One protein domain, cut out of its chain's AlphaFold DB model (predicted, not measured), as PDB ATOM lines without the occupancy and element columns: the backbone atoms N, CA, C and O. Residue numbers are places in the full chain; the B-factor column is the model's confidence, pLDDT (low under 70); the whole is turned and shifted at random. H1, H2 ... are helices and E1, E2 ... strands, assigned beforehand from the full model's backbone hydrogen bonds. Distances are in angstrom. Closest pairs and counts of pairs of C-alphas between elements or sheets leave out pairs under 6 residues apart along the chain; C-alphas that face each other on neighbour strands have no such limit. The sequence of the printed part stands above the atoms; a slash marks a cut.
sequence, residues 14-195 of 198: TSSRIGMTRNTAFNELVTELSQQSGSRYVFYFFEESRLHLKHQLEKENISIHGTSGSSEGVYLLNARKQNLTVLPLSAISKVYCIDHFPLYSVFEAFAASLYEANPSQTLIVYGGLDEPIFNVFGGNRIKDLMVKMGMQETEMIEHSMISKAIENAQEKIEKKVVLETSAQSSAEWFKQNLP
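Overview. This is residues 14 to 195 of the 198 residues of an uncharacterized protein of Bacteroidetes bacterium (UniProt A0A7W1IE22). A strongly twisted sheet of five parallel strands forms the core, with H1 and H2 packed over one face, H6 over the opposite face beside the edge strand E1, and H3 grazing the sheet. Past the ends of the strands lie the small helices H4 and H7, and H5 lies at the far side of the domain, off the sheet. The 182 printed residues hold seven named helices and five named strands in the order E1 H1 E2 H2 E3 E4 H3 E5 H4 H5 H6 H7, and the class is mixed, helices and strands. The sheet's order is E1 E5 E4 E2 E3; the whole is compact, with a radius of gyration of the C-alphas of 16.0 A and spans of 44 by 40 by 29 A.

Arrangement. The sheet runs E1, residues 14 to 19, E5, 122 to 128, E4, 94 to 97, E2, 40 to 44, and E3, 74 to 78. Within hydrogen-bond range are N 17 and O 125 of E1 and E5, 2.8 A, N 97 and O 124 of E4 and E5, 2.8 A, N 43 and O 96 of E2 and E4, 2.7 A, and N 75 and O 40 of E3 and E2, 2.8 A. H1, residues 22 to 34, is on the sheet; the C-alphas of Arg 22 and Gly 128, its closest to E5, are 3.9 A apart. H2, residues 47 to 59, lies over E2 and E3 at a height over the sheet of 10.1 A. H1 touches H2 with residues 26 to 30 alone, closest C-alphas Val 30 and Leu 57, 6.2 A, at a steep tilt of 51 degrees, the same way. H6, residues 160 to 174, is on the opposite face from H1 and stands up from the sheet at 46 degrees. H3, residues 104 to 117, only grazes the sheet with residues 110 to 115. It touches H6, closest C-alphas Tyr 104 and Gln 170, 4.9 A, at a steep tilt of 58 degrees, opposite ways. H4, residues 132 to 135, touches H6, closest C-alphas Ile 133 and Ala 169, 7.2 A. H7, residues 186 to 193, only just touches H4, with 3 pairs of C-alphas within 8 A, the closest being Pro 132 and Ala 187, 6.1 A. H5, residues 139 to 148, is close to H4 but not clearly touching, closest C-alphas Phe 134 and Asn 140, 7.9 A. Every O i to N i+4 pair is within hydrogen-bond range in H1, H2, H3, H5, H6 and H7; H4 is too short for one. E2, H2, E3 and E4, H3, E5 are strand-helix-strand units, two parallel neighbour strands with a helix between, and E1, H1, E2 is a split one, with E5 and E4 between its strands; the crossovers are right-handed.

Along the chain. E1 begins at C-alpha 14, (190.152, 97.918, 124.986). H6 is 21.2 A long, H3 20.0 A and E5 19.7 A. H7 ends at C-alpha 193, (196.073, 103.463, 100.831).

Size, cuts and confidence. The two C-alphas farthest apart, those of Ser 70 and Lys 148, are 47.3 A apart. The printed part has no cut. The long links are H2 to E3, E3 to E4, H5 to H6 and H6 to H7. The mean pLDDT of the printed part is 89.2; residues 66 to 71, 85 and 139 are under 70.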
ATOM      1  N   THR A  14     189.457  96.788 125.609       90.81
ATOM      2  CA  THR A  14     190.152  97.918 124.986       90.81
ATOM      3  C   THR A  14     189.663  99.248 125.559       90.81
ATOM      4  O   THR A  14     188.487  99.401 125.894       90.81
ATOM      5  N   SER A  15     190.573 100.210 125.694       92.56
ATOM      6  CA  SER A  15     190.267 101.606 126.029       92.56
ATOM      7  C   SER A  15     191.139 102.531 125.189       92.56
ATOM      8  O   SER A  15     192.289 102.189 124.916       92.56
ATOM      9  N   SER A  16     190.620 103.693 124.795       94.50
ATOM     10  CA  SER A  16     191.393 104.710 124.072       94.50
ATOM     11  C   SER A  16     191.656 105.915 124.966       94.50
ATOM     12  O   SER A  16     190.734 106.407 125.618       94.50
ATOM     13  N   ARG A  17     192.893 106.410 124.946       95.75
ATOM     14  CA  ARG A  17     193.319 107.649 125.601       95.75
ATOM     15  C   ARG A  17     193.821 108.613 124.544       95.75
ATOM     16  O   ARG A  17     194.876 108.388 123.948       95.75
ATOM     17  N   ILE A  18     193.036 109.651 124.270       93.94
ATOM     18  CA  ILE A  18     193.302 110.554 123.147       93.94
ATOM     19  C   ILE A  18     193.754 111.921 123.650       93.94
ATOM     20  O   ILE A  18     193.010 112.587 124.362       93.94
ATOM     21  N   GLY A  19     194.954 112.344 123.264       93.12
ATOM     22  CA  GLY A  19     195.463 113.689 123.534       93.12
ATOM     23  C   GLY A  19     195.085 114.685 122.434       93.12
ATOM     24  O   GLY A  19     194.723 114.310 121.314       93.12
ATOM     25  N   MET A  20     195.229 115.981 122.725       89.62
ATOM     26  CA  MET A  20     195.068 117.044 121.716       89.62
ATOM     27  C   MET A  20     196.076 116.922 120.566       89.62
ATOM     28  O   MET A  20     195.766 117.273 119.425       89.62
ATOM     29  N   THR A  21     197.263 116.401 120.875       91.88
ATOM     30  CA  THR A  21     198.297 116.006 119.915       91.88
ATOM     31  C   THR A  21     198.838 114.625 120.274       91.88
ATOM     32  O   THR A  21     198.748 114.200 121.434       91.88
ATOM     33  N   ARG A  22     199.471 113.947 119.314       93.75
ATOM     34  CA  ARG A  22     200.175 112.684 119.563       93.75
ATOM     35  C   ARG A  22     201.291 112.872 120.587       93.75
ATOM     36  O   ARG A  22     201.483 112.023 121.449       93.75
ATOM     37  N   ASN A  23     201.999 114.000 120.522       95.00
ATOM     38  CA  ASN A  23     203.080 114.303 121.455       95.00
ATOM     39  C   ASN A  23     202.569 114.407 122.902       95.00
ATOM     40  O   ASN A  23     203.189 113.841 123.796       95.00
ATOM     41  N   THR A  24     201.418 115.054 123.129       94.44
ATOM     42  CA  THR A  24     200.759 115.060 124.447       94.44
ATOM     43  C   THR A  24     200.454 113.640 124.915       94.44
ATOM     44  O   THR A  24     200.794 113.284 126.040       94.44
ATOM     45  N   ALA A  25     199.841 112.824 124.051       95.81
ATOM     46  CA  ALA A  25     199.466 111.458 124.401       95.81
ATOM     47  C   ALA A  25     200.687 110.603 124.773       95.81
ATOM     48  O   ALA A  25     200.638 109.844 125.737       95.81
ATOM     49  N   PHE A  26     201.798 110.741 124.043       96.94
ATOM     50  CA  PHE A  26     203.006 109.980 124.352       96.94
ATOM     51  C   PHE A  26     203.706 110.494 125.616       96.94
ATOM     52  O   PHE A  26     204.198 109.678 126.387       96.94
ATOM     53  N   ASN A  27     203.689 111.804 125.888       95.88
ATOM     54  CA  ASN A  27     204.216 112.353 127.141       95.88
ATOM     55  C   ASN A  27     203.466 111.810 128.370       95.88
ATOM     56  O   ASN A  27     204.091 111.491 129.385       95.88
ATOM     57  N   GLU A  28     202.137 111.683 128.285       96.31
ATOM     58  CA  GLU A  28     201.345 111.055 129.348       96.31
ATOM     59  C   GLU A  28     201.735 109.582 129.509       96.31
ATOM     60  O   GLU A  28     202.055 109.167 130.623       96.31
ATOM     61  N   LEU A  29     201.842 108.831 128.405       97.38
ATOM     62  CA  LEU A  29     202.241 107.424 128.460       97.38
ATOM     63  C   LEU A  29     203.631 107.263 129.086       97.38
ATOM     64  O   LEU A  29     203.836 106.383 129.918       97.38
ATOM     65  N   VAL A  30     204.598 108.101 128.714       96.94
ATOM     66  CA  VAL A  30     205.945 108.098 129.303       96.94
ATOM     67  C   VAL A  30     205.872 108.367 130.808       96.94
ATOM     68  O   VAL A  30     206.522 107.664 131.584       96.94
ATOM     69  N   THR A  31     205.027 109.311 131.231       95.62
ATOM     70  CA  THR A  31     204.778 109.593 132.651       95.62
ATOM     71  C   THR A  31     204.188 108.371 133.362       95.62
ATOM     72  O   THR A  31     204.730 107.958 134.389       95.62
ATOM     73  N   GLU A  32     203.151 107.731 132.811       95.44
ATOM     74  CA  GLU A  32     202.551 106.511 133.381       95.44
ATOM     75  C   GLU A  32     203.574 105.365 133.458       95.44
ATOM     76  O   GLU A  32     203.679 104.687 134.484       95.44
ATOM     77  N   LEU A  33     204.374 105.166 132.407       95.06
ATOM     78  CA  LEU A  33     205.411 104.136 132.369       95.06
ATOM     79  C   LEU A  33     206.515 104.399 133.396       95.06
ATOM     80  O   LEU A  33     207.001 103.437 133.990       95.06
ATOM     81  N   SER A  34     206.895 105.658 133.635       92.19
ATOM     82  CA  SER A  34     207.933 106.031 134.613       92.19
ATOM     83  C   SER A  34     207.543 105.705 136.060       92.19
ATOM     84  O   SER A  34     208.403 105.394 136.881       92.19
ATOM     85  N   GLN A  35     206.242 105.719 136.361       92.19
ATOM     86  CA  GLN A  35     205.691 105.450 137.693       92.19
ATOM     87  C   GLN A  35     205.493 103.951 137.968       92.19
ATOM     88  O   GLN A  35     205.152 103.562 139.086       92.19
ATOM     89  N   GLN A  36     205.677 103.103 136.954       88.88
ATOM     90  CA  GLN A  36     205.481 101.659 137.031       88.88
ATOM     91  C   GLN A  36     206.828 100.927 137.058       88.88
ATOM     92  O   GLN A  36     207.691 101.149 136.210       88.88
ATOM     93  N   SER A  37     206.979  99.992 137.996       86.56
ATOM     94  CA  SER A  37     208.117  99.064 138.046       86.56
ATOM     95  C   SER A  37     207.849  97.800 137.218       86.56
ATOM     96  O   SER A  37     206.708  97.513 136.851       86.56
ATOM     97  N   GLY A  38     208.893  97.017 136.936       88.38
ATOM     98  CA  GLY A  38     208.763  95.767 136.190       88.38
ATOM     99  C   GLY A  38     208.678  95.927 134.667       88.38
ATOM    100  O   GLY A  38     208.964  96.983 134.083       88.38
ATOM    101  N   SER A  39     208.322  94.825 134.004       90.69
ATOM    102  CA  SER A  39     208.188  94.744 132.548       90.69
ATOM    103  C   SER A  39     206.888  95.391 132.073       90.69
ATOM    104  O   SER A  39     205.797  94.942 132.421       90.69
ATOM    105  N   ARG A  40     207.003  96.422 131.234       93.50
ATOM    106  CA  ARG A  40     205.873  97.114 130.597       93.50
ATOM    107  C   ARG A  40     205.938  96.902 129.093       93.50
ATOM    108  O   ARG A  40     206.998  97.080 128.500       93.50
ATOM    109  N   TYR A  41     204.819  96.547 128.472       94.56
ATOM    110  CA  TYR A  41     204.774  96.219 127.047       94.56
ATOM    111  C   TYR A  41     204.017  97.290 126.273       94.56
ATOM    112  O   TYR A  41     202.850  97.568 126.564       94.56
ATOM    113  N   VAL A  42     204.693  97.871 125.284       96.75
ATOM    114  CA  VAL A  42     204.138  98.883 124.391       96.75
ATOM    115  C   VAL A  42     204.225  98.383 122.956       96.75
ATOM    116  O   VAL A  42     205.302  98.088 122.436       96.75
ATOM    117  N   PHE A  43     203.073  98.298 122.309       96.81
ATOM    118  CA  PHE A  43     202.921  97.817 120.951       96.81
ATOM    119  C   PHE A  43     202.808  98.974 119.959       96.81
ATOM    120  O   PHE A  43     202.117  99.961 120.208       96.81
ATOM    121  N   TYR A  44     203.448  98.835 118.807       97.06
ATOM    122  CA  TYR A  44     203.397  99.819 117.725       97.06
ATOM    123  C   TYR A  44     203.126  99.127 116.389       97.06
ATOM    124  O   TYR A  44     203.544  97.989 116.164       97.06
ATOM    125  N   PHE A  45     202.453  99.822 115.485       97.00
ATOM    126  CA  PHE A  45     202.274  99.407 114.097       97.00
ATOM    127  C   PHE A  45     203.249 100.129 113.162       97.00
ATOM    128  O   PHE A  45     203.698  99.522 112.187       97.00
ATOM    129  N   PHE A  46     203.610 101.377 113.476       97.19
ATOM    130  CA  PHE A  46     204.473 102.215 112.642       97.19
ATOM    131  C   PHE A  46     205.850 102.432 113.286       97.19
ATOM    132  O   PHE A  46     205.962 102.717 114.479       97.19
ATOM    133  N   GLU A  47     206.920 102.304 112.496       96.62
ATOM    134  CA  GLU A  47     208.291 102.514 112.990       96.62
ATOM    135  C   GLU A  47     208.537 103.973 113.396       96.62
ATOM    136  O   GLU A  47     209.275 104.217 114.350       96.62
ATOM    137  N   GLU A  48     207.887 104.938 112.737       97.50
ATOM    138  CA  GLU A  48     207.924 106.354 113.133       97.50
ATOM    139  C   GLU A  48     207.451 106.544 114.581       97.50
ATOM    140  O   GLU A  48     208.195 107.083 115.402       97.50
ATOM    141  N   SER A  49     206.279 106.000 114.922       97.19
ATOM    142  CA  SER A  49     205.717 106.055 116.274       97.19
ATOM    143  C   SER A  49     206.643 105.406 117.304       97.19
ATOM    144  O   SER A  49     206.859 105.958 118.385       97.19
ATOM    145  N   ARG A  50     207.264 104.267 116.960       97.00
ATOM    146  CA  ARG A  50     208.254 103.618 117.832       97.00
ATOM    147  C   ARG A  50     209.454 104.515 118.097       97.00
ATOM    148  O   ARG A  50     209.879 104.619 119.245       97.00
ATOM    149  N   LEU A  51     210.044 105.095 117.052       96.62
ATOM    150  CA  LEU A  51     211.228 105.946 117.183       96.62
ATOM    151  C   LEU A  51     210.914 107.206 117.996       96.62
ATOM    152  O   LEU A  51     211.726 107.598 118.833       96.62
ATOM    153  N   HIS A  52     209.726 107.779 117.805       96.81
ATOM    154  CA  HIS A  52     209.248 108.912 118.587       96.81
ATOM    155  C   HIS A  52     209.144 108.557 120.076       96.81
ATOM    156  O   HIS A  52     209.799 109.203 120.899       96.81
ATOM    157  N   LEU A  53     208.400 107.503 120.432       97.19
ATOM    158  CA  LEU A  53     208.268 107.089 121.830       97.19
ATOM    159  C   LEU A  53     209.627 106.706 122.433       97.19
ATOM    160  O   LEU A  53     209.934 107.105 123.552       97.19
ATOM    161  N   LYS A  54     210.464 105.972 121.687       96.31
ATOM    162  CA  LYS A  54     211.816 105.589 122.122       96.31
ATOM    163  C   LYS A  54     212.630 106.813 122.537       96.31
ATOM    164  O   LYS A  54     213.208 106.816 123.614       96.31
ATOM    165  N   HIS A  55     212.631 107.853 121.710       96.00
ATOM    166  CA  HIS A  55     213.351 109.086 122.002       96.00
ATOM    167  C   HIS A  55     212.810 109.812 123.248       96.00
ATOM    168  O   HIS A  55     213.594 110.368 124.013       96.00
ATOM    169  N   GLN A  56     211.495 109.802 123.485       95.81
ATOM    170  CA  GLN A  56     210.921 110.387 124.704       95.81
ATOM    171  C   GLN A  56     211.258 109.568 125.962       95.81
ATOM    172  O   GLN A  56     211.643 110.142 126.975       95.81
ATOM    173  N   LEU A  57     211.195 108.237 125.885       95.38
ATOM    174  CA  LEU A  57     211.612 107.343 126.973       95.38
ATOM    175  C   LEU A  57     213.099 107.530 127.327       95.38
ATOM    176  O   LEU A  57     213.449 107.576 128.503       95.38
ATOM    177  N   GLU A  58     213.968 107.681 126.321       94.06
ATOM    178  CA  GLU A  58     215.405 107.931 126.514       94.06
ATOM    179  C   GLU A  58     215.678 109.272 127.205       94.06
ATOM    180  O   GLU A  58     216.554 109.343 128.065       94.06
ATOM    181  N   LYS A  59     214.907 110.323 126.888       94.12
ATOM    182  CA  LYS A  59     215.008 111.628 127.563       94.12
ATOM    183  C   LYS A  59     214.692 111.556 129.055       94.12
ATOM    184  O   LYS A  59     215.356 112.222 129.842       94.12
ATOM    185  N   GLU A  60     213.731 110.719 129.431       92.56
ATOM    186  CA  GLU A  60     213.348 110.481 130.828       92.56
ATOM    187  C   GLU A  60     214.214 109.403 131.511       92.56
ATOM    188  O   GLU A  60     213.926 108.984 132.629       92.56
ATOM    189  N   ASN A  61     215.297 108.951 130.863       91.31
ATOM    190  CA  ASN A  61     216.199 107.898 131.349       91.31
ATOM    191  C   ASN A  61     215.486 106.567 131.668       91.31
ATOM    192  O   ASN A  61     215.899 105.825 132.563       91.31
ATOM    193  N   ILE A  62     214.418 106.239 130.937       89.25
ATOM    194  CA  ILE A  62     213.681 104.985 131.112       89.25
ATOM    195  C   ILE A  62     214.351 103.884 130.286       89.25
ATOM    196  O   ILE A  62     214.499 104.004 129.072       89.25
ATOM    197  N   SER A  63     214.718 102.776 130.937       85.94
ATOM    198  CA  SER A  63     215.328 101.615 130.276       85.94
ATOM    199  C   SER A  63     214.388 100.972 129.253       85.94
ATOM    200  O   SER A  63     213.289 100.520 129.594       85.94
ATOM    201  N   ILE A  64     214.860 100.871 128.010       85.19
ATOM    202  CA  ILE A  64     214.140 100.262 126.887       85.19
ATOM    203  C   ILE A  64     214.819  98.946 126.518       85.19
ATOM    204  O   ILE A  64     216.010  98.930 126.205       85.19
ATOM    205  N   HIS A  65     214.055  97.859 126.497       80.50
ATOM    206  CA  HIS A  65     214.542  96.532 126.120       80.50
ATOM    207  C   HIS A  65     213.974  96.093 124.768       80.50
ATOM    208  O   HIS A  65     212.851  96.435 124.388       80.50
ATOM    209  N   GLY A  66     214.778  95.330 124.023       64.56
ATOM    210  CA  GLY A  66     214.350  94.660 122.793       64.56
ATOM    211  C   GLY A  66     213.492  93.415 123.059       64.56
ATOM    212  O   GLY A  66     213.109  93.130 124.188       64.56
ATOM    213  N   THR A  67     213.230  92.621 122.019       55.00
ATOM    214  CA  THR A  67     212.367  91.416 122.048       55.00
ATOM    215  C   THR A  67     212.887  90.256 122.909       55.00
ATOM    216  O   THR A  67     212.261  89.202 122.962       55.00
ATOM    217  N   SER A  68     214.041  90.404 123.554       51.56
ATOM    218  CA  SER A  68     214.705  89.335 124.297       51.56
ATOM    219  C   SER A  68     215.601  89.933 125.380       51.56
ATOM    220  O   SER A  68     216.693  90.417 125.091       51.56
ATOM    221  N   GLY A  69     215.122  89.912 126.621       51.53
ATOM    222  CA  GLY A  69     215.864  90.342 127.803       51.53
ATOM    223  C   GLY A  69     215.027  90.134 129.062       51.53
ATOM    224  O   GLY A  69     213.851  90.486 129.081       51.53
ATOM    225  N   SER A  70     215.620  89.536 130.094       55.09
ATOM    226  CA  SER A  70     215.015  89.261 131.409       55.09
ATOM    227  C   SER A  70     215.068  90.455 132.373       55.09
ATOM    228  O   SER A  70     214.753  90.318 133.552       55.09
ATOM    229  N   SER A  71     215.500  91.620 131.893       67.44
ATOM    230  CA  SER A  71     215.638  92.850 132.665       67.44
ATOM    231  C   SER A  71     214.332  93.642 132.701       67.44
ATOM    232  O   SER A  71     213.708  93.864 131.669       67.44
ATOM    233  N   GLU A  72     213.940  94.126 133.878       80.44
ATOM    234  CA  GLU A  72     212.787  95.021 134.023       80.44
ATOM    235  C   GLU A  72     212.965  96.297 133.180       80.44
ATOM    236  O   GLU A  72     214.058  96.867 133.108       80.44
ATOM    237  N   GLY A  73     211.899  96.753 132.517       89.12
ATOM    238  CA  GLY A  73     211.960  97.891 131.598       89.12
ATOM    239  C   GLY A  73     210.740  98.000 130.688       89.12
ATOM    240  O   GLY A  73     209.737  97.306 130.885       89.12
ATOM    241  N   VAL A  74     210.836  98.879 129.694       94.00
ATOM    242  CA  VAL A  74     209.811  99.062 128.660       94.00
ATOM    243  C   VAL A  74     210.197  98.276 127.409       94.00
ATOM    244  O   VAL A  74     211.283  98.455 126.863       94.00
ATOM    245  N   TYR A  75     209.296  97.424 126.931       93.62
ATOM    246  CA  TYR A  75     209.470  96.607 125.733       93.62
ATOM    247  C   TYR A  75     208.663  97.206 124.587       93.62
ATOM    248  O   TYR A  75     207.434  97.260 124.655       93.62
ATOM    249  N   LEU A  76     209.353  97.631 123.527       94.50
ATOM    250  CA  LEU A  76     208.723  98.159 122.315       94.50
ATOM    251  C   LEU A  76     208.569  97.040 121.281       94.50
ATOM    252  O   LEU A  76     209.554  96.567 120.711       94.50
ATOM    253  N   LEU A  77     207.331  96.638 121.007       93.88
ATOM    254  CA  LEU A  77     207.012  95.439 120.232       93.88
ATOM    255  C   LEU A  77     206.149  95.747 119.002       93.88
ATOM    256  O   LEU A  77     205.119  96.405 119.092       93.88
ATOM    257  N   ASN A  78     206.542  95.246 117.829       93.81
ATOM    258  CA  ASN A  78     205.757  95.461 116.611       93.81
ATOM    259  C   ASN A  78     204.455  94.640 116.655       93.81
ATOM    260  O   ASN A  78     204.508  93.415 116.620       93.81
ATOM    261  N   ALA A  79     203.289  95.274 116.652       93.81
ATOM    262  CA  ALA A  79     201.991  94.613 116.787       93.81
ATOM    263  C   ALA A  79     201.701  93.546 115.708       93.81
ATOM    264  O   ALA A  79     200.901  92.645 115.943       93.81
ATOM    265  N   ARG A  80     202.366  93.604 114.541       90.31
ATOM    266  CA  ARG A  80     202.184  92.647 113.431       90.31
ATOM    267  C   ARG A  80     203.176  91.488 113.402       90.31
ATOM    268  O   ARG A  80     202.905  90.486 112.752       90.31
ATOM    269  N   LYS A  81     204.349  91.630 114.025       83.38
ATOM    270  CA  LYS A  81     205.462  90.670 113.861       83.38
ATOM    271  C   LYS A  81     205.657  89.736 115.051       83.38
ATOM    272  O   LYS A  81     206.538  88.885 115.007       83.38
ATOM    273  N   GLN A  82     204.905  89.922 116.132       73.25
ATOM    274  CA  GLN A  82     205.202  89.265 117.400       73.25
ATOM    275  C   GLN A  82     204.337  88.031 117.590       73.25
ATOM    276  O   GLN A  82     203.113  88.092 117.510       73.25
ATOM    277  N   ASN A  83     204.985  86.914 117.915       76.62
ATOM    278  CA  ASN A  83     204.279  85.775 118.469       76.62
ATOM    279  C   ASN A  83     204.005  86.056 119.952       76.62
ATOM    280  O   ASN A  83     204.858  85.829 120.804       76.62
ATOM    281  N   LEU A  84     202.823  86.578 120.270       73.88
ATOM    282  CA  LEU A  84     202.500  87.008 121.635       73.88
ATOM    283  C   LEU A  84     202.503  85.854 122.651       73.88
ATOM    284  O   LEU A  84     202.671  86.103 123.841       73.88
ATOM    285  N   THR A  85     202.393  84.599 122.194       68.44
ATOM    286  CA  THR A  85     202.409  83.408 123.064       68.44
ATOM    287  C   THR A  85     203.732  83.195 123.803       68.44
ATOM    288  O   THR A  85     203.744  82.517 124.825       68.44
ATOM    289  N   VAL A  86     204.841  83.778 123.324       74.00
ATOM    290  CA  VAL A  86     206.156  83.654 123.983       74.00
ATOM    291  C   VAL A  86     206.438  84.763 124.998       74.00
ATOM    292  O   VAL A  86     207.455  84.723 125.688       74.00
ATOM    293  N   LEU A  87     205.561  85.764 125.094       80.94
ATOM    294  CA  LEU A  87     205.713  86.869 126.034       80.94
ATOM    295  C   LEU A  87     205.094  86.493 127.390       80.94
ATOM    296  O   LEU A  87     204.018  85.892 127.423       80.94
ATOM    297  N   PRO A  88     205.699  86.882 128.526       85.06
ATOM    298  CA  PRO A  88     205.163  86.592 129.855       85.06
ATOM    299  C   PRO A  88     203.993  87.535 130.210       85.06
ATOM    300  O   PRO A  88     204.047  88.282 131.184       85.06
ATOM    301  N   LEU A  89     202.925  87.525 129.403       84.75
ATOM    302  CA  LEU A  89     201.768  88.424 129.529       84.75
ATOM    303  C   LEU A  89     200.730  87.962 130.561       84.75
ATOM    304  O   LEU A  89     199.846  88.739 130.923       84.75
ATOM    305  N   SER A  90     200.833  86.731 131.068       82.69
ATOM    306  CA  SER A  90     199.862  86.149 132.006       82.69
ATOM    307  C   SER A  90     199.724  86.943 133.313       82.69
ATOM    308  O   SER A  90     198.625  87.046 133.853       82.69
ATOM    309  N   ALA A  91     200.812  87.550 133.795       84.31
ATOM    310  CA  ALA A  91     200.824  88.401 134.990       84.31
ATOM    311  C   ALA A  91     200.630  89.902 134.683       84.31
ATOM    312  O   ALA A  91     200.555  90.718 135.599       84.31
ATOM    313  N   ILE A  92     200.550  90.282 133.405       89.81
ATOM    314  CA  ILE A  92     200.510  91.680 132.972       89.81
ATOM    315  C   ILE A  92     199.057  92.131 132.821       89.81
ATOM    316  O   ILE A  92     198.358  91.719 131.895       89.81
ATOM    317  N   SER A  93     198.602  93.003 133.722       91.62
ATOM    318  CA  SER A  93     197.218  93.499 133.752       91.62
ATOM    319  C   SER A  93     196.918  94.574 132.702       91.62
ATOM    320  O   SER A  93     195.769  94.710 132.275       91.62
ATOM    321  N   LYS A  94     197.933  95.326 132.269       94.94
ATOM    322  CA  LYS A  94     197.816  96.392 131.268       94.94
ATOM    323  C   LYS A  94     198.922  96.288 130.230       94.94
ATOM    324  O   LYS A  94     200.086  96.104 130.576       94.94
ATOM    325  N   VAL A  95     198.550  96.483 128.974       95.69
ATOM    326  CA  VAL A  95     199.484  96.706 127.870       95.69
ATOM    327  C   VAL A  95     199.051  97.923 127.081       95.69
ATOM    328  O   VAL A  95     197.880  98.308 127.092       95.69
ATOM    329  N   TYR A  96     200.006  98.517 126.384       97.69
ATOM    330  CA  TYR A  96     199.809  99.785 125.706       97.69
ATOM    331  C   TYR A  96     199.974  99.600 124.204       97.69
ATOM    332  O   TYR A  96     200.800  98.804 123.768       97.69
ATOM    333  N   CYS A  97     199.223 100.340 123.402       97.75
ATOM    334  CA  CYS A  97     199.485 100.497 121.979       97.75
ATOM    335  C   CYS A  97     199.523 101.983 121.642       97.75
ATOM    336  O   CYS A  97     198.714 102.743 122.158       97.75
ATOM    337  N   ILE A  98     200.470 102.397 120.807       97.69
ATOM    338  CA  ILE A  98     200.690 103.814 120.477       97.69
ATOM    339  C   ILE A  98     200.214 104.206 119.081       97.69
ATOM    340  O   ILE A  98     200.526 105.292 118.608       97.69
ATOM    341  N   ASP A  99     199.480 103.313 118.420       95.50
ATOM    342  CA  ASP A  99     198.937 103.545 117.093       95.50
ATOM    343  C   ASP A  99     197.489 103.062 117.030       95.50
ATOM    344  O   ASP A  99     197.182 101.900 117.309       95.50
ATOM    345  N   HIS A 100     196.602 103.927 116.550       94.00
ATOM    346  CA  HIS A 100     195.302 103.490 116.057       94.00
ATOM    347  C   HIS A 100     195.471 103.034 114.607       94.00
ATOM    348  O   HIS A 100     195.414 103.844 113.679       94.00
ATOM    349  N   PHE A 101     195.729 101.737 114.403       95.88
ATOM    350  CA  PHE A 101     195.954 101.225 113.053       95.88
ATOM    351  C   PHE A 101     194.703 101.418 112.173       95.88
ATOM    352  O   PHE A 101     193.596 101.159 112.649       95.88
ATOM    353  N   PRO A 102     194.826 101.849 110.904       95.38
ATOM    354  CA  PRO A 102     193.660 102.283 110.128       95.38
ATOM    355  C   PRO A 102     192.660 101.178 109.765       95.38
ATOM    356  O   PRO A 102     191.479 101.468 109.593       95.38
ATOM    357  N   LEU A 103     193.109  99.926 109.642       95.69
ATOM    358  CA  LEU A 103     192.244  98.791 109.302       95.69
ATOM    359  C   LEU A 103     191.742  98.090 110.562       95.69
ATOM    360  O   LEU A 103     192.542  97.635 111.386       95.69
ATOM    361  N   TYR A 104     190.419  97.961 110.682       94.38
ATOM    362  CA  TYR A 104     189.788  97.344 111.845       94.38
ATOM    363  C   TYR A 104     190.186  95.876 111.997       94.38
ATOM    364  O   TYR A 104     190.579  95.469 113.086       94.38
ATOM    365  N   SER A 105     190.153  95.090 110.915       94.12
ATOM    366  CA  SER A 105     190.476  93.657 110.966       94.12
ATOM    367  C   SER A 105     191.895  93.382 111.466       94.12
ATOM    368  O   SER A 105     192.114  92.439 112.224       94.12
ATOM    369  N   VAL A 106     192.852  94.231 111.091       94.50
ATOM    370  CA  VAL A 106     194.253  94.117 111.513       94.50
ATOM    371  C   VAL A 106     194.388  94.410 113.004       94.50
ATOM    372  O   VAL A 106     195.057  93.665 113.719       94.50
ATOM    373  N   PHE A 107     193.758  95.487 113.478       94.06
ATOM    374  CA  PHE A 107     193.774  95.833 114.896       94.06
ATOM    375  C   PHE A 107     193.053  94.772 115.741       94.06
ATOM    376  O   PHE A 107     193.577  94.344 116.767       94.06
ATOM    377  N   GLU A 108     191.890  94.302 115.288       93.25
ATOM    378  CA  GLU A 108     191.105  93.270 115.969       93.25
ATOM    379  C   GLU A 108     191.863  91.940 116.044       93.25
ATOM    380  O   GLU A 108     191.829  91.288 117.083       93.25
ATOM    381  N   ALA A 109     192.588  91.548 114.991       92.44
ATOM    382  CA  ALA A 109     193.431  90.352 115.019       92.44
ATOM    383  C   ALA A 109     194.533  90.463 116.087       92.44
ATOM    384  O   ALA A 109     194.711  89.545 116.885       92.44
ATOM    385  N   PHE A 110     195.215  91.609 116.157       93.75
ATOM    386  CA  PHE A 110     196.204  91.890 117.200       93.75
ATOM    387  C   PHE A 110     195.587  91.851 118.610       93.75
ATOM    388  O   PHE A 110     196.110  91.184 119.507       93.75
ATOM    389  N   ALA A 111     194.447  92.518 118.807       93.31
ATOM    390  CA  ALA A 111     193.745  92.537 120.085       93.31
ATOM    391  C   ALA A 111     193.258  91.134 120.497       93.31
ATOM    392  O   ALA A 111     193.354  90.768 121.669       93.31
ATOM    393  N   ALA A 112     192.785  90.323 119.548       91.56
ATOM    394  CA  ALA A 112     192.389  88.940 119.793       91.56
ATOM    395  C   ALA A 112     193.571  88.087 120.275       91.56
ATOM    396  O   ALA A 112     193.426  87.352 121.249       91.56
ATOM    397  N   SER A 113     194.756  88.241 119.676       90.19
ATOM    398  CA  SER A 113     195.959  87.536 120.133       90.19
ATOM    399  C   SER A 113     196.387  87.942 121.552       90.19
ATOM    400  O   SER A 113     196.832  87.092 122.322       90.19
ATOM    401  N   LEU A 114     196.217  89.212 121.944       90.88
ATOM    402  CA  LEU A 114     196.429  89.638 123.337       90.88
ATOM    403  C   LEU A 114     195.404  89.014 124.290       90.88
ATOM    404  O   LEU A 114     195.764  88.562 125.375       90.88
ATOM    405  N   TYR A 115     194.137  88.956 123.874       90.94
ATOM    406  CA  TYR A 115     193.074  88.329 124.656       90.94
ATOM    407  C   TYR A 115     193.330  86.832 124.884       90.94
ATOM    408  O   TYR A 115     193.097  86.333 125.982       90.94
ATOM    409  N   GLU A 116     193.828  86.118 123.874       88.94
ATOM    410  CA  GLU A 116     194.230  84.714 124.006       88.94
ATOM    411  C   GLU A 116     195.390  84.536 124.995       88.94
ATOM    412  O   GLU A 116     195.382  83.583 125.774       88.94
ATOM    413  N   ALA A 117     196.351  85.465 125.008       88.12
ATOM    414  CA  ALA A 117     197.478  85.434 125.938       88.12
ATOM    415  C   ALA A 117     197.065  85.746 127.390       88.12
ATOM    416  O   ALA A 117     197.574  85.126 128.326       88.12
ATOM    417  N   ASN A 118     196.155  86.702 127.593       90.69
ATOM    418  CA  ASN A 118     195.604  87.038 128.905       90.69
ATOM    419  C   ASN A 118     194.217  87.711 128.789       90.69
ATOM    420  O   ASN A 118     194.135  88.924 128.574       90.69
ATOM    421  N   PRO A 119     193.111  86.979 129.026       90.75
ATOM    422  CA  PRO A 119     191.750  87.519 128.921       90.75
ATOM    423  C   PRO A 119     191.418  88.672 129.878       90.75
ATOM    424  O   PRO A 119     190.489  89.438 129.618       90.75
ATOM    425  N   SER A 120     192.136  88.775 130.999       91.00
ATOM    426  CA  SER A 120     191.921  89.806 132.023       91.00
ATOM    427  C   SER A 120     192.730  91.080 131.760       91.00
ATOM    428  O   SER A 120     192.550  92.079 132.460       91.00
ATOM    429  N   GLN A 121     193.627  91.053 130.772       92.44
ATOM    430  CA  GLN A 121     194.460  92.188 130.407       92.44
ATOM    431  C   GLN A 121     193.634  93.290 129.738       92.44
ATOM    432  O   GLN A 121     192.708  93.038 128.965       92.44
ATOM    433  N   THR A 122     193.986  94.539 130.034       95.06
ATOM    434  CA  THR A 122     193.448  95.712 129.342       95.06
ATOM    435  C   THR A 122     194.464  96.221 128.325       95.06
ATOM    436  O   THR A 122     195.611  96.491 128.684       95.06
ATOM    437  N   LEU A 123     194.034  96.382 127.074       95.62
ATOM    438  CA  LEU A 123     194.780  97.082 126.032       95.62
ATOM    439  C   LEU A 123     194.380  98.562 126.042       95.62
ATOM    440  O   LEU A 123     193.224  98.900 125.774       95.62
ATOM    441  N   ILE A 124     195.332  99.439 126.338       97.00
ATOM    442  CA  ILE A 124     195.143 100.890 126.310       97.00
ATOM    443  C   ILE A 124     195.792 101.434 125.040       97.00
ATOM    444  O   ILE A 124     196.992 101.261 124.836       97.00
ATOM    445  N   VAL A 125     195.005 102.077 124.181       97.19
ATOM    446  CA  VAL A 125     195.483 102.650 122.920       97.19
ATOM    447  C   VAL A 125     195.617 104.160 123.063       97.19
ATOM    448  O   VAL A 125     194.637 104.860 123.317       97.19
ATOM    449  N   TYR A 126     196.833 104.653 122.889       97.25
ATOM    450  CA  TYR A 126     197.162 106.067 122.867       97.25
ATOM    451  C   TYR A 126     197.083 106.610 121.445       97.25
ATOM    452  O   TYR A 126     197.397 105.920 120.475       97.25
ATOM    453  N   GLY A 127     196.651 107.860 121.319       94.81
ATOM    454  CA  GLY A 127     196.695 108.580 120.055       94.81
ATOM    455  C   GLY A 127     196.415 110.067 120.221       94.81
ATOM    456  O   GLY A 127     196.015 110.517 121.294       94.81
ATOM    457  N   GLY A 128     196.626 110.828 119.157       92.69
ATOM    458  CA  GLY A 128     196.359 112.263 119.103       92.69
ATOM    459  C   GLY A 128     195.276 112.635 118.094       92.69
ATOM    460  O   GLY A 128     195.178 112.031 117.029       92.69
ATOM    461  N   LEU A 129     194.480 113.669 118.388       90.50
ATOM    462  CA  LEU A 129     193.494 114.212 117.434       90.50
ATOM    463  C   LEU A 129     194.125 114.788 116.150       90.50
ATOM    464  O   LEU A 129     193.416 115.023 115.174       90.50
ATOM    465  N   ASP A 130     195.434 115.032 116.157       89.69
ATOM    466  CA  ASP A 130     196.253 115.442 115.014       89.69
ATOM    467  C   ASP A 130     196.619 114.285 114.069       89.69
ATOM    468  O   ASP A 130     197.189 114.518 113.002       89.69
ATOM    469  N   GLU A 131     196.286 113.038 114.416       91.06
ATOM    470  CA  GLU A 131     196.591 111.895 113.566       91.06
ATOM    471  C   GLU A 131     195.613 111.738 112.386       91.06
ATOM    472  O   GLU A 131     194.413 111.994 112.520       91.06
ATOM    473  N   PRO A 132     196.076 111.212 111.233       90.81
ATOM    474  CA  PRO A 132     195.259 111.122 110.021       90.81
ATOM    475  C   PRO A 132     193.935 110.358 110.180       90.81
ATOM    476  O   PRO A 132     192.939 110.712 109.551       90.81
ATOM    477  N   ILE A 133     193.890 109.333 111.039       89.62
ATOM    478  CA  ILE A 133     192.678 108.533 111.264       89.62
ATOM    479  C   ILE A 133     191.516 109.368 111.819       89.62
ATOM    480  O   ILE A 133     190.354 109.098 111.501       89.62
ATOM    481  N   PHE A 134     191.812 110.424 112.582       87.62
ATOM    482  CA  PHE A 134     190.793 111.303 113.149       87.62
ATOM    483  C   PHE A 134     190.162 112.204 112.088       87.62
ATOM    484  O   PHE A 134     188.977 112.529 112.194       87.62
ATOM    485  N   ASN A 135     190.863 112.518 110.995       82.50
ATOM    486  CA  ASN A 135     190.290 113.293 109.890       82.50
ATOM    487  C   ASN A 135     189.096 112.575 109.239       82.50
ATOM    488  O   ASN A 135     188.134 113.222 108.821       82.50
ATOM    489  N   VAL A 136     189.093 111.239 109.243       79.38
ATOM    490  CA  VAL A 136     188.063 110.419 108.582       79.38
ATOM    491  C   VAL A 136     186.668 110.590 109.190       79.38
ATOM    492  O   VAL A 136     185.665 110.442 108.487       79.38
ATOM    493  N   PHE A 137     186.568 110.916 110.481       74.62
ATOM    494  CA  PHE A 137     185.285 111.106 111.168       74.62
ATOM    495  C   PHE A 137     185.060 112.533 111.679       74.62
ATOM    496  O   PHE A 137     184.121 112.779 112.436       74.62
ATOM    497  N   GLY A 138     185.857 113.491 111.197       71.50
ATOM    498  CA  GLY A 138     185.724 114.900 111.554       71.50
ATOM    499  C   GLY A 138     186.442 115.268 112.849       71.50
ATOM    500  O   GLY A 138     185.888 116.017 113.648       71.50
ATOM    501  N   GLY A 139     187.669 114.780 113.039       67.62
ATOM    502  CA  GLY A 139     188.541 115.075 114.181       67.62
ATOM    503  C   GLY A 139     188.639 116.565 114.497       67.62
ATOM    504  O   GLY A 139     188.576 116.929 115.663       67.62
ATOM    505  N   ASN A 140     188.624 117.434 113.481       71.81
ATOM    506  CA  ASN A 140     188.549 118.888 113.669       71.81
ATOM    507  C   ASN A 140     187.299 119.331 114.445       71.81
ATOM    508  O   ASN A 140     187.407 120.143 115.351       71.81
ATOM    509  N   ARG A 141     186.121 118.747 114.180       76.19
ATOM    510  CA  ARG A 141     184.897 119.057 114.944       76.19
ATOM    511  C   ARG A 141     184.996 118.591 116.391       76.19
ATOM    512  O   ARG A 141     184.472 119.260 117.274       76.19
ATOM    513  N   ILE A 142     185.640 117.447 116.630       75.56
ATOM    514  CA  ILE A 142     185.877 116.941 117.987       75.56
ATOM    515  C   ILE A 142     186.860 117.859 118.702       75.56
ATOM    516  O   ILE A 142     186.567 118.294 119.805       75.56
ATOM    517  N   LYS A 143     187.965 118.228 118.053       74.38
ATOM    518  CA  LYS A 143     188.950 119.175 118.574       74.38
ATOM    519  C   LYS A 143     188.307 120.519 118.921       74.38
ATOM    520  O   LYS A 143     188.466 120.989 120.041       74.38
ATOM    521  N   ASP A 144     187.512 121.084 118.015       80.19
ATOM    522  CA  ASP A 144     186.781 122.337 118.240       80.19
ATOM    523  C   ASP A 144     185.794 122.223 119.406       80.19
ATOM    524  O   ASP A 144     185.633 123.165 120.183       80.19
ATOM    525  N   LEU A 145     185.119 121.078 119.539       79.56
ATOM    526  CA  LEU A 145     184.231 120.808 120.664       79.56
ATOM    527  C   LEU A 145     185.016 120.732 121.980       79.56
ATOM    528  O   LEU A 145     184.612 121.373 122.943       79.56
ATOM    529  N   MET A 146     186.139 120.013 122.011       77.94
ATOM    530  CA  MET A 146     186.984 119.883 123.204       77.94
ATOM    531  C   MET A 146     187.541 121.238 123.652       77.94
ATOM    532  O   MET A 146     187.453 121.581 124.829       77.94
ATOM    533  N   VAL A 147     188.013 122.062 122.708       79.19
ATOM    534  CA  VAL A 147     188.465 123.436 122.988       79.19
ATOM    535  C   VAL A 147     187.325 124.279 123.566       79.19
ATOM    536  O   VAL A 147     187.511 124.966 124.568       79.19
ATOM    537  N   LYS A 148     186.117 124.198 122.992       84.00
ATOM    538  CA  LYS A 148     184.934 124.911 123.512       84.00
ATOM    539  C   LYS A 148     184.494 124.427 124.893       84.00
ATOM    540  O   LYS A 148     183.888 125.198 125.630       84.00
ATOM    541  N   MET A 149     184.788 123.176 125.238       80.19
ATOM    542  CA  MET A 149     184.543 122.606 126.564       80.19
ATOM    543  C   MET A 149     185.630 122.978 127.587       80.19
ATOM    544  O   MET A 149     185.505 122.605 128.748       80.19
ATOM    545  N   GLY A 150     186.657 123.739 127.187       80.12
ATOM    546  CA  GLY A 150     187.727 124.201 128.075       80.12
ATOM    547  C   GLY A 150     188.791 123.145 128.373       80.12
ATOM    548  O   GLY A 150     189.525 123.300 129.346       80.12
ATOM    549  N   MET A 151     188.870 122.088 127.559       82.00
ATOM    550  CA  MET A 151     189.856 121.022 127.719       82.00
ATOM    551  C   MET A 151     191.277 121.579 127.572       82.00
ATOM    552  O   MET A 151     191.571 122.314 126.623       82.00
ATOM    553  N   GLN A 152     192.161 121.230 128.506       80.88
ATOM    554  CA  GLN A 152     193.549 121.696 128.473       80.88
ATOM    555  C   GLN A 152     194.384 120.893 127.467       80.88
ATOM    556  O   GLN A 152     194.098 119.731 127.187       80.88
ATOM    557  N   GLU A 153     195.469 121.479 126.954       76.38
ATOM    558  CA  GLU A 153     196.354 120.804 125.988       76.38
ATOM    559  C   GLU A 153     197.010 119.527 126.531       76.38
ATOM    560  O   GLU A 153     197.430 118.680 125.744       76.38
ATOM    561  N   THR A 154     197.103 119.399 127.856       79.81
ATOM    562  CA  THR A 154     197.690 118.259 128.574       79.81
ATOM    563  C   THR A 154     196.662 117.225 129.025       79.81
ATOM    564  O   THR A 154     197.037 116.208 129.602       79.81
ATOM    565  N   GLU A 155     195.372 117.488 128.829       86.25
ATOM    566  CA  GLU A 155     194.306 116.598 129.273       86.25
ATOM    567  C   GLU A 155     194.092 115.459 128.262       86.25
ATOM    568  O   GLU A 155     194.307 115.614 127.054       86.25
ATOM    569  N   MET A 156     193.671 114.296 128.763       93.12
ATOM    570  CA  MET A 156     193.398 113.106 127.958       93.12
ATOM    571  C   MET A 156     191.894 112.863 127.860       93.12
ATOM    572  O   MET A 156     191.172 112.911 128.853       93.12
ATOM    573  N   ILE A 157     191.417 112.549 126.657       90.19
ATOM    574  CA  ILE A 157     190.030 112.149 126.424       90.19
ATOM    575  C   ILE A 157     189.917 110.641 126.633       90.19
ATOM    576  O   ILE A 157     190.444 109.855 125.841       90.19
ATOM    577  N   GLU A 158     189.173 110.246 127.665       89.12
ATOM    578  CA  GLU A 158     188.844 108.853 127.976       89.12
ATOM    579  C   GLU A 158     187.323 108.681 128.006       89.12
ATOM    580  O   GLU A 158     186.678 108.779 129.049       89.12
ATOM    581  N   HIS A 159     186.715 108.461 126.838       84.50
ATOM    582  CA  HIS A 159     185.269 108.265 126.747       84.50
ATOM    583  C   HIS A 159     184.903 107.175 125.739       84.50
ATOM    584  O   HIS A 159     185.427 107.131 124.625       84.50
ATOM    585  N   SER A 160     183.928 106.333 126.091       84.69
ATOM    586  CA  SER A 160     183.477 105.199 125.266       84.69
ATOM    587  C   SER A 160     183.012 105.614 123.865       84.69
ATOM    588  O   SER A 160     183.244 104.901 122.890       84.69
ATOM    589  N   MET A 161     182.400 106.798 123.747       82.31
ATOM    590  CA  MET A 161     182.006 107.386 122.459       82.31
ATOM    591  C   MET A 161     183.193 107.619 121.518       82.31
ATOM    592  O   MET A 161     183.039 107.435 120.313       82.31
ATOM    593  N   ILE A 162     184.366 107.991 122.042       83.88
ATOM    594  CA  ILE A 162     185.566 108.223 121.227       83.88
ATOM    595  C   ILE A 162     186.119 106.898 120.721       83.88
ATOM    596  O   ILE A 162     186.296 106.750 119.513       83.88
ATOM    597  N   SER A 163     186.286 105.903 121.596       88.81
ATOM    598  CA  SER A 163     186.684 104.554 121.171       88.81
ATOM    599  C   SER A 163     185.731 103.996 120.112       88.81
ATOM    600  O   SER A 163     186.177 103.450 119.104       88.81
ATOM    601  N   LYS A 164     184.415 104.209 120.270       88.44
ATOM    602  CA  LYS A 164     183.434 103.775 119.269       88.44
ATOM    603  C   LYS A 164     183.531 104.558 117.955       88.44
ATOM    604  O   LYS A 164     183.343 103.979 116.887       88.44
ATOM    605  N   ALA A 165     183.812 105.859 118.009       87.62
ATOM    606  CA  ALA A 165     184.018 106.676 116.816       87.62
ATOM    607  C   ALA A 165     185.254 106.224 116.023       87.62
ATOM    608  O   ALA A 165     185.180 106.149 114.797       87.62
ATOM    609  N   ILE A 166     186.336 105.861 116.718       90.94
ATOM    610  CA  ILE A 166     187.553 105.323 116.103       90.94
ATOM    611  C   ILE A 166     187.271 103.972 115.437       90.94
ATOM    612  O   ILE A 166     187.596 103.812 114.264       90.94
ATOM    613  N   GLU A 167     186.587 103.047 116.119       91.88
ATOM    614  CA  GLU A 167     186.184 101.757 115.532       91.88
ATOM    615  C   GLU A 167     185.362 101.959 114.246       91.88
ATOM    616  O   GLU A 167     185.677 101.407 113.191       91.88
ATOM    617  N   ASN A 168     184.358 102.841 114.289       90.50
ATOM    618  CA  ASN A 168     183.545 103.165 113.116       90.50
ATOM    619  C   ASN A 168     184.374 103.797 111.980       90.50
ATOM    620  O   ASN A 168     184.032 103.645 110.804       90.50
ATOM    621  N   ALA A 169     185.420 104.560 112.305       91.69
ATOM    622  CA  ALA A 169     186.326 105.132 111.315       91.69
ATOM    623  C   ALA A 169     187.190 104.046 110.667       91.69
ATOM    624  O   ALA A 169     187.270 104.009 109.439       91.69
ATOM    625  N   GLN A 170     187.745 103.129 111.461       94.44
ATOM    626  CA  GLN A 170     188.516 101.985 110.971       94.44
ATOM    627  C   GLN A 170     187.682 101.112 110.022       94.44
ATOM    628  O   GLN A 170     188.130 100.807 108.919       94.44
ATOM    629  N   GLU A 171     186.429 100.797 110.372       93.69
ATOM    630  CA  GLU A 171     185.522 100.046 109.489       93.69
ATOM    631  C   GLU A 171     185.231 100.785 108.166       93.69
ATOM    632  O   GLU A 171     185.074 100.167 107.109       93.69
ATOM    633  N   LYS A 172     185.131 102.122 108.193       91.56
ATOM    634  CA  LYS A 172     184.922 102.940 106.982       91.56
ATOM    635  C   LYS A 172     186.162 102.994 106.095       91.56
ATOM    636  O   LYS A 172     186.015 103.011 104.874       91.56
ATOM    637  N   ILE A 173     187.346 103.076 106.696       93.69
ATOM    638  CA  ILE A 173     188.639 103.032 106.004       93.69
ATOM    639  C   ILE A 173     188.787 101.669 105.340       93.69
ATOM    640  O   ILE A 173     189.018 101.601 104.139       93.69
ATOM    641  N   GLU A 174     188.555 100.595 106.090       94.75
ATOM    642  CA  GLU A 174     188.696  99.222 105.614       94.75
ATOM    643  C   GLU A 174     187.818  98.920 104.397       94.75
ATOM    644  O   GLU A 174     188.295  98.335 103.433       94.75
ATOM    645  N   LYS A 175     186.578  99.424 104.354       93.50
ATOM    646  CA  LYS A 175     185.703  99.294 103.170       93.50
ATOM    647  C   LYS A 175     186.229  99.998 101.913       93.50
ATOM    648  O   LYS A 175     185.752  99.706 100.819       93.50
ATOM    649  N   LYS A 176     187.136 100.966 102.061       92.94
ATOM    650  CA  LYS A 176     187.727 101.739 100.956       92.94
ATOM    651  C   LYS A 176     189.098 101.209 100.535       92.94
ATOM    652  O   LYS A 176     189.517 101.498  99.416       92.94
ATOM    653  N   VAL A 177     189.789 100.464 101.400       93.69
ATOM    654  CA  VAL A 177     191.086  99.854 101.083       93.69
ATOM    655  C   VAL A 177     190.860  98.506 100.423       93.69
ATOM    656  O   VAL A 177     190.344  97.580 101.038       93.69
ATOM    657  N   VAL A 178     191.266  98.391  99.161       87.81
ATOM    658  CA  VAL A 178     191.168  97.132  98.407       87.81
ATOM    659  C   VAL A 178     192.403  96.263  98.636       87.81
ATOM    660  O   VAL A 178     192.282  95.073  98.906       87.81
ATOM    661  N   LEU A 179     193.590  96.863  98.547       91.75
ATOM    662  CA  LEU A 179     194.863  96.206  98.808       91.75
ATOM    663  C   LEU A 179     195.716  97.124  99.675       91.75
ATOM    664  O   LEU A 179     196.018  98.248  99.280       91.75
ATOM    665  N   GLU A 180     196.088  96.636 100.853       94.94
ATOM    666  CA  GLU A 180     196.946  97.380 101.764       94.94
ATOM    667  C   GLU A 180     198.397  97.408 101.258       94.94
ATOM    668  O   GLU A 180     199.008  96.368 101.012       94.94
ATOM    669  N   THR A 181     198.973  98.604 101.189       95.31
ATOM    670  CA  THR A 181     200.408  98.863 101.080       95.31
ATOM    671  C   THR A 181     200.948  99.251 102.456       95.31
ATOM    672  O   THR A 181     200.407 100.138 103.121       95.31
ATOM    673  N   SER A 182     202.003  98.573 102.910       94.12
ATOM    674  CA  SER A 182     202.648  98.888 104.187       94.12
ATOM    675  C   SER A 182     203.447 100.192 104.106       94.12
ATOM    676  O   SER A 182     203.953 100.560 103.052       94.12
ATOM    677  N   ALA A 183     203.588 100.878 105.242       96.00
ATOM    678  CA  ALA A 183     204.271 102.166 105.336       96.00
ATOM    679  C   ALA A 183     205.034 102.297 106.661       96.00
ATOM    680  O   ALA A 183     204.759 101.564 107.616       96.00
ATOM    681  N   GLN A 184     205.978 103.240 106.734       95.69
ATOM    682  CA  GLN A 184     206.774 103.484 107.946       95.69
ATOM    683  C   GLN A 184     206.055 104.391 108.953       95.69
ATOM    684  O   GLN A 184     206.374 104.363 110.142       95.69
ATOM    685  N   SER A 185     205.082 105.179 108.487       97.00
ATOM    686  CA  SER A 185     204.287 106.104 109.299       97.00
ATOM    687  C   SER A 185     202.800 106.021 108.958       97.00
ATOM    688  O   SER A 185     202.424 105.649 107.844       97.00
ATOM    689  N   SER A 186     201.949 106.439 109.899       94.62
ATOM    690  CA  SER A 186     200.500 106.537 109.678       94.62
ATOM    691  C   SER A 186     200.166 107.497 108.527       94.62
ATOM    692  O   SER A 186     199.384 107.161 107.642       94.62
ATOM    693  N   ALA A 187     200.821 108.662 108.458       94.31
ATOM    694  CA  ALA A 187     200.594 109.636 107.385       94.31
ATOM    695  C   ALA A 187     200.926 109.071 105.994       94.31
ATOM    696  O   ALA A 187     200.146 109.227 105.052       94.31
ATOM    697  N   GLU A 188     202.055 108.372 105.872       96.31
ATOM    698  CA  GLU A 188     202.431 107.688 104.636       96.31
ATOM    699  C   GLU A 188     201.438 106.571 104.289       96.31
ATOM    700  O   GLU A 188     201.028 106.465 103.131       96.31
ATOM    701  N   TRP A 189     200.983 105.800 105.285       96.94
ATOM    702  CA  TRP A 189     199.977 104.760 105.082       96.94
ATOM    703  C   TRP A 189     198.702 105.343 104.470       96.94
ATOM    704  O   TRP A 189     198.221 104.829 103.461       96.94
ATOM    705  N   PHE A 190     198.176 106.445 105.014       95.00
ATOM    706  CA  PHE A 190     196.979 107.087 104.462       95.00
ATOM    707  C   PHE A 190     197.216 107.629 103.053       95.00
ATOM    708  O   PHE A 190     196.364 107.444 102.190       95.00
ATOM    709  N   LYS A 191     198.384 108.218 102.777       94.69
ATOM    710  CA  LYS A 191     198.726 108.703 101.432       94.69
ATOM    711  C   LYS A 191     198.746 107.583 100.388       94.69
ATOM    712  O   LYS A 191     198.337 107.811  99.254       94.69
ATOM    713  N   GLN A 192     199.225 106.395 100.752       95.06
ATOM    714  CA  GLN A 192     199.330 105.257  99.835       95.06
ATOM    715  C   GLN A 192     198.010 104.487  99.688       95.06
ATOM    716  O   GLN A 192     197.681 104.042  98.592       95.06
ATOM    717  N   ASN A 193     197.247 104.342 100.775       95.00
ATOM    718  CA  ASN A 193     196.073 103.463 100.831       95.00
ATOM    719  C   ASN A 193     194.732 104.198 100.694       95.00
ATOM    720  O   ASN A 193     193.726 103.585 100.343       95.00
ATOM    721  N   LEU A 194     194.703 105.497 100.992       92.44
ATOM    722  CA  LEU A 194     193.520 106.363 100.950       92.44
ATOM    723  C   LEU A 194     193.890 107.807 100.545       92.44
ATOM    724  O   LEU A 194     193.565 108.755 101.267       92.44
ATOM    725  N   PRO A 195     194.538 108.020  99.382       84.88
ATOM    726  CA  PRO A 195     194.933 109.359  98.933       84.88
ATOM    727  C   PRO A 195     193.759 110.345  98.821       84.88
ATOM    728  O   PRO A 195     193.965 111.543  98.914       84.88
TER     729      PRO A 195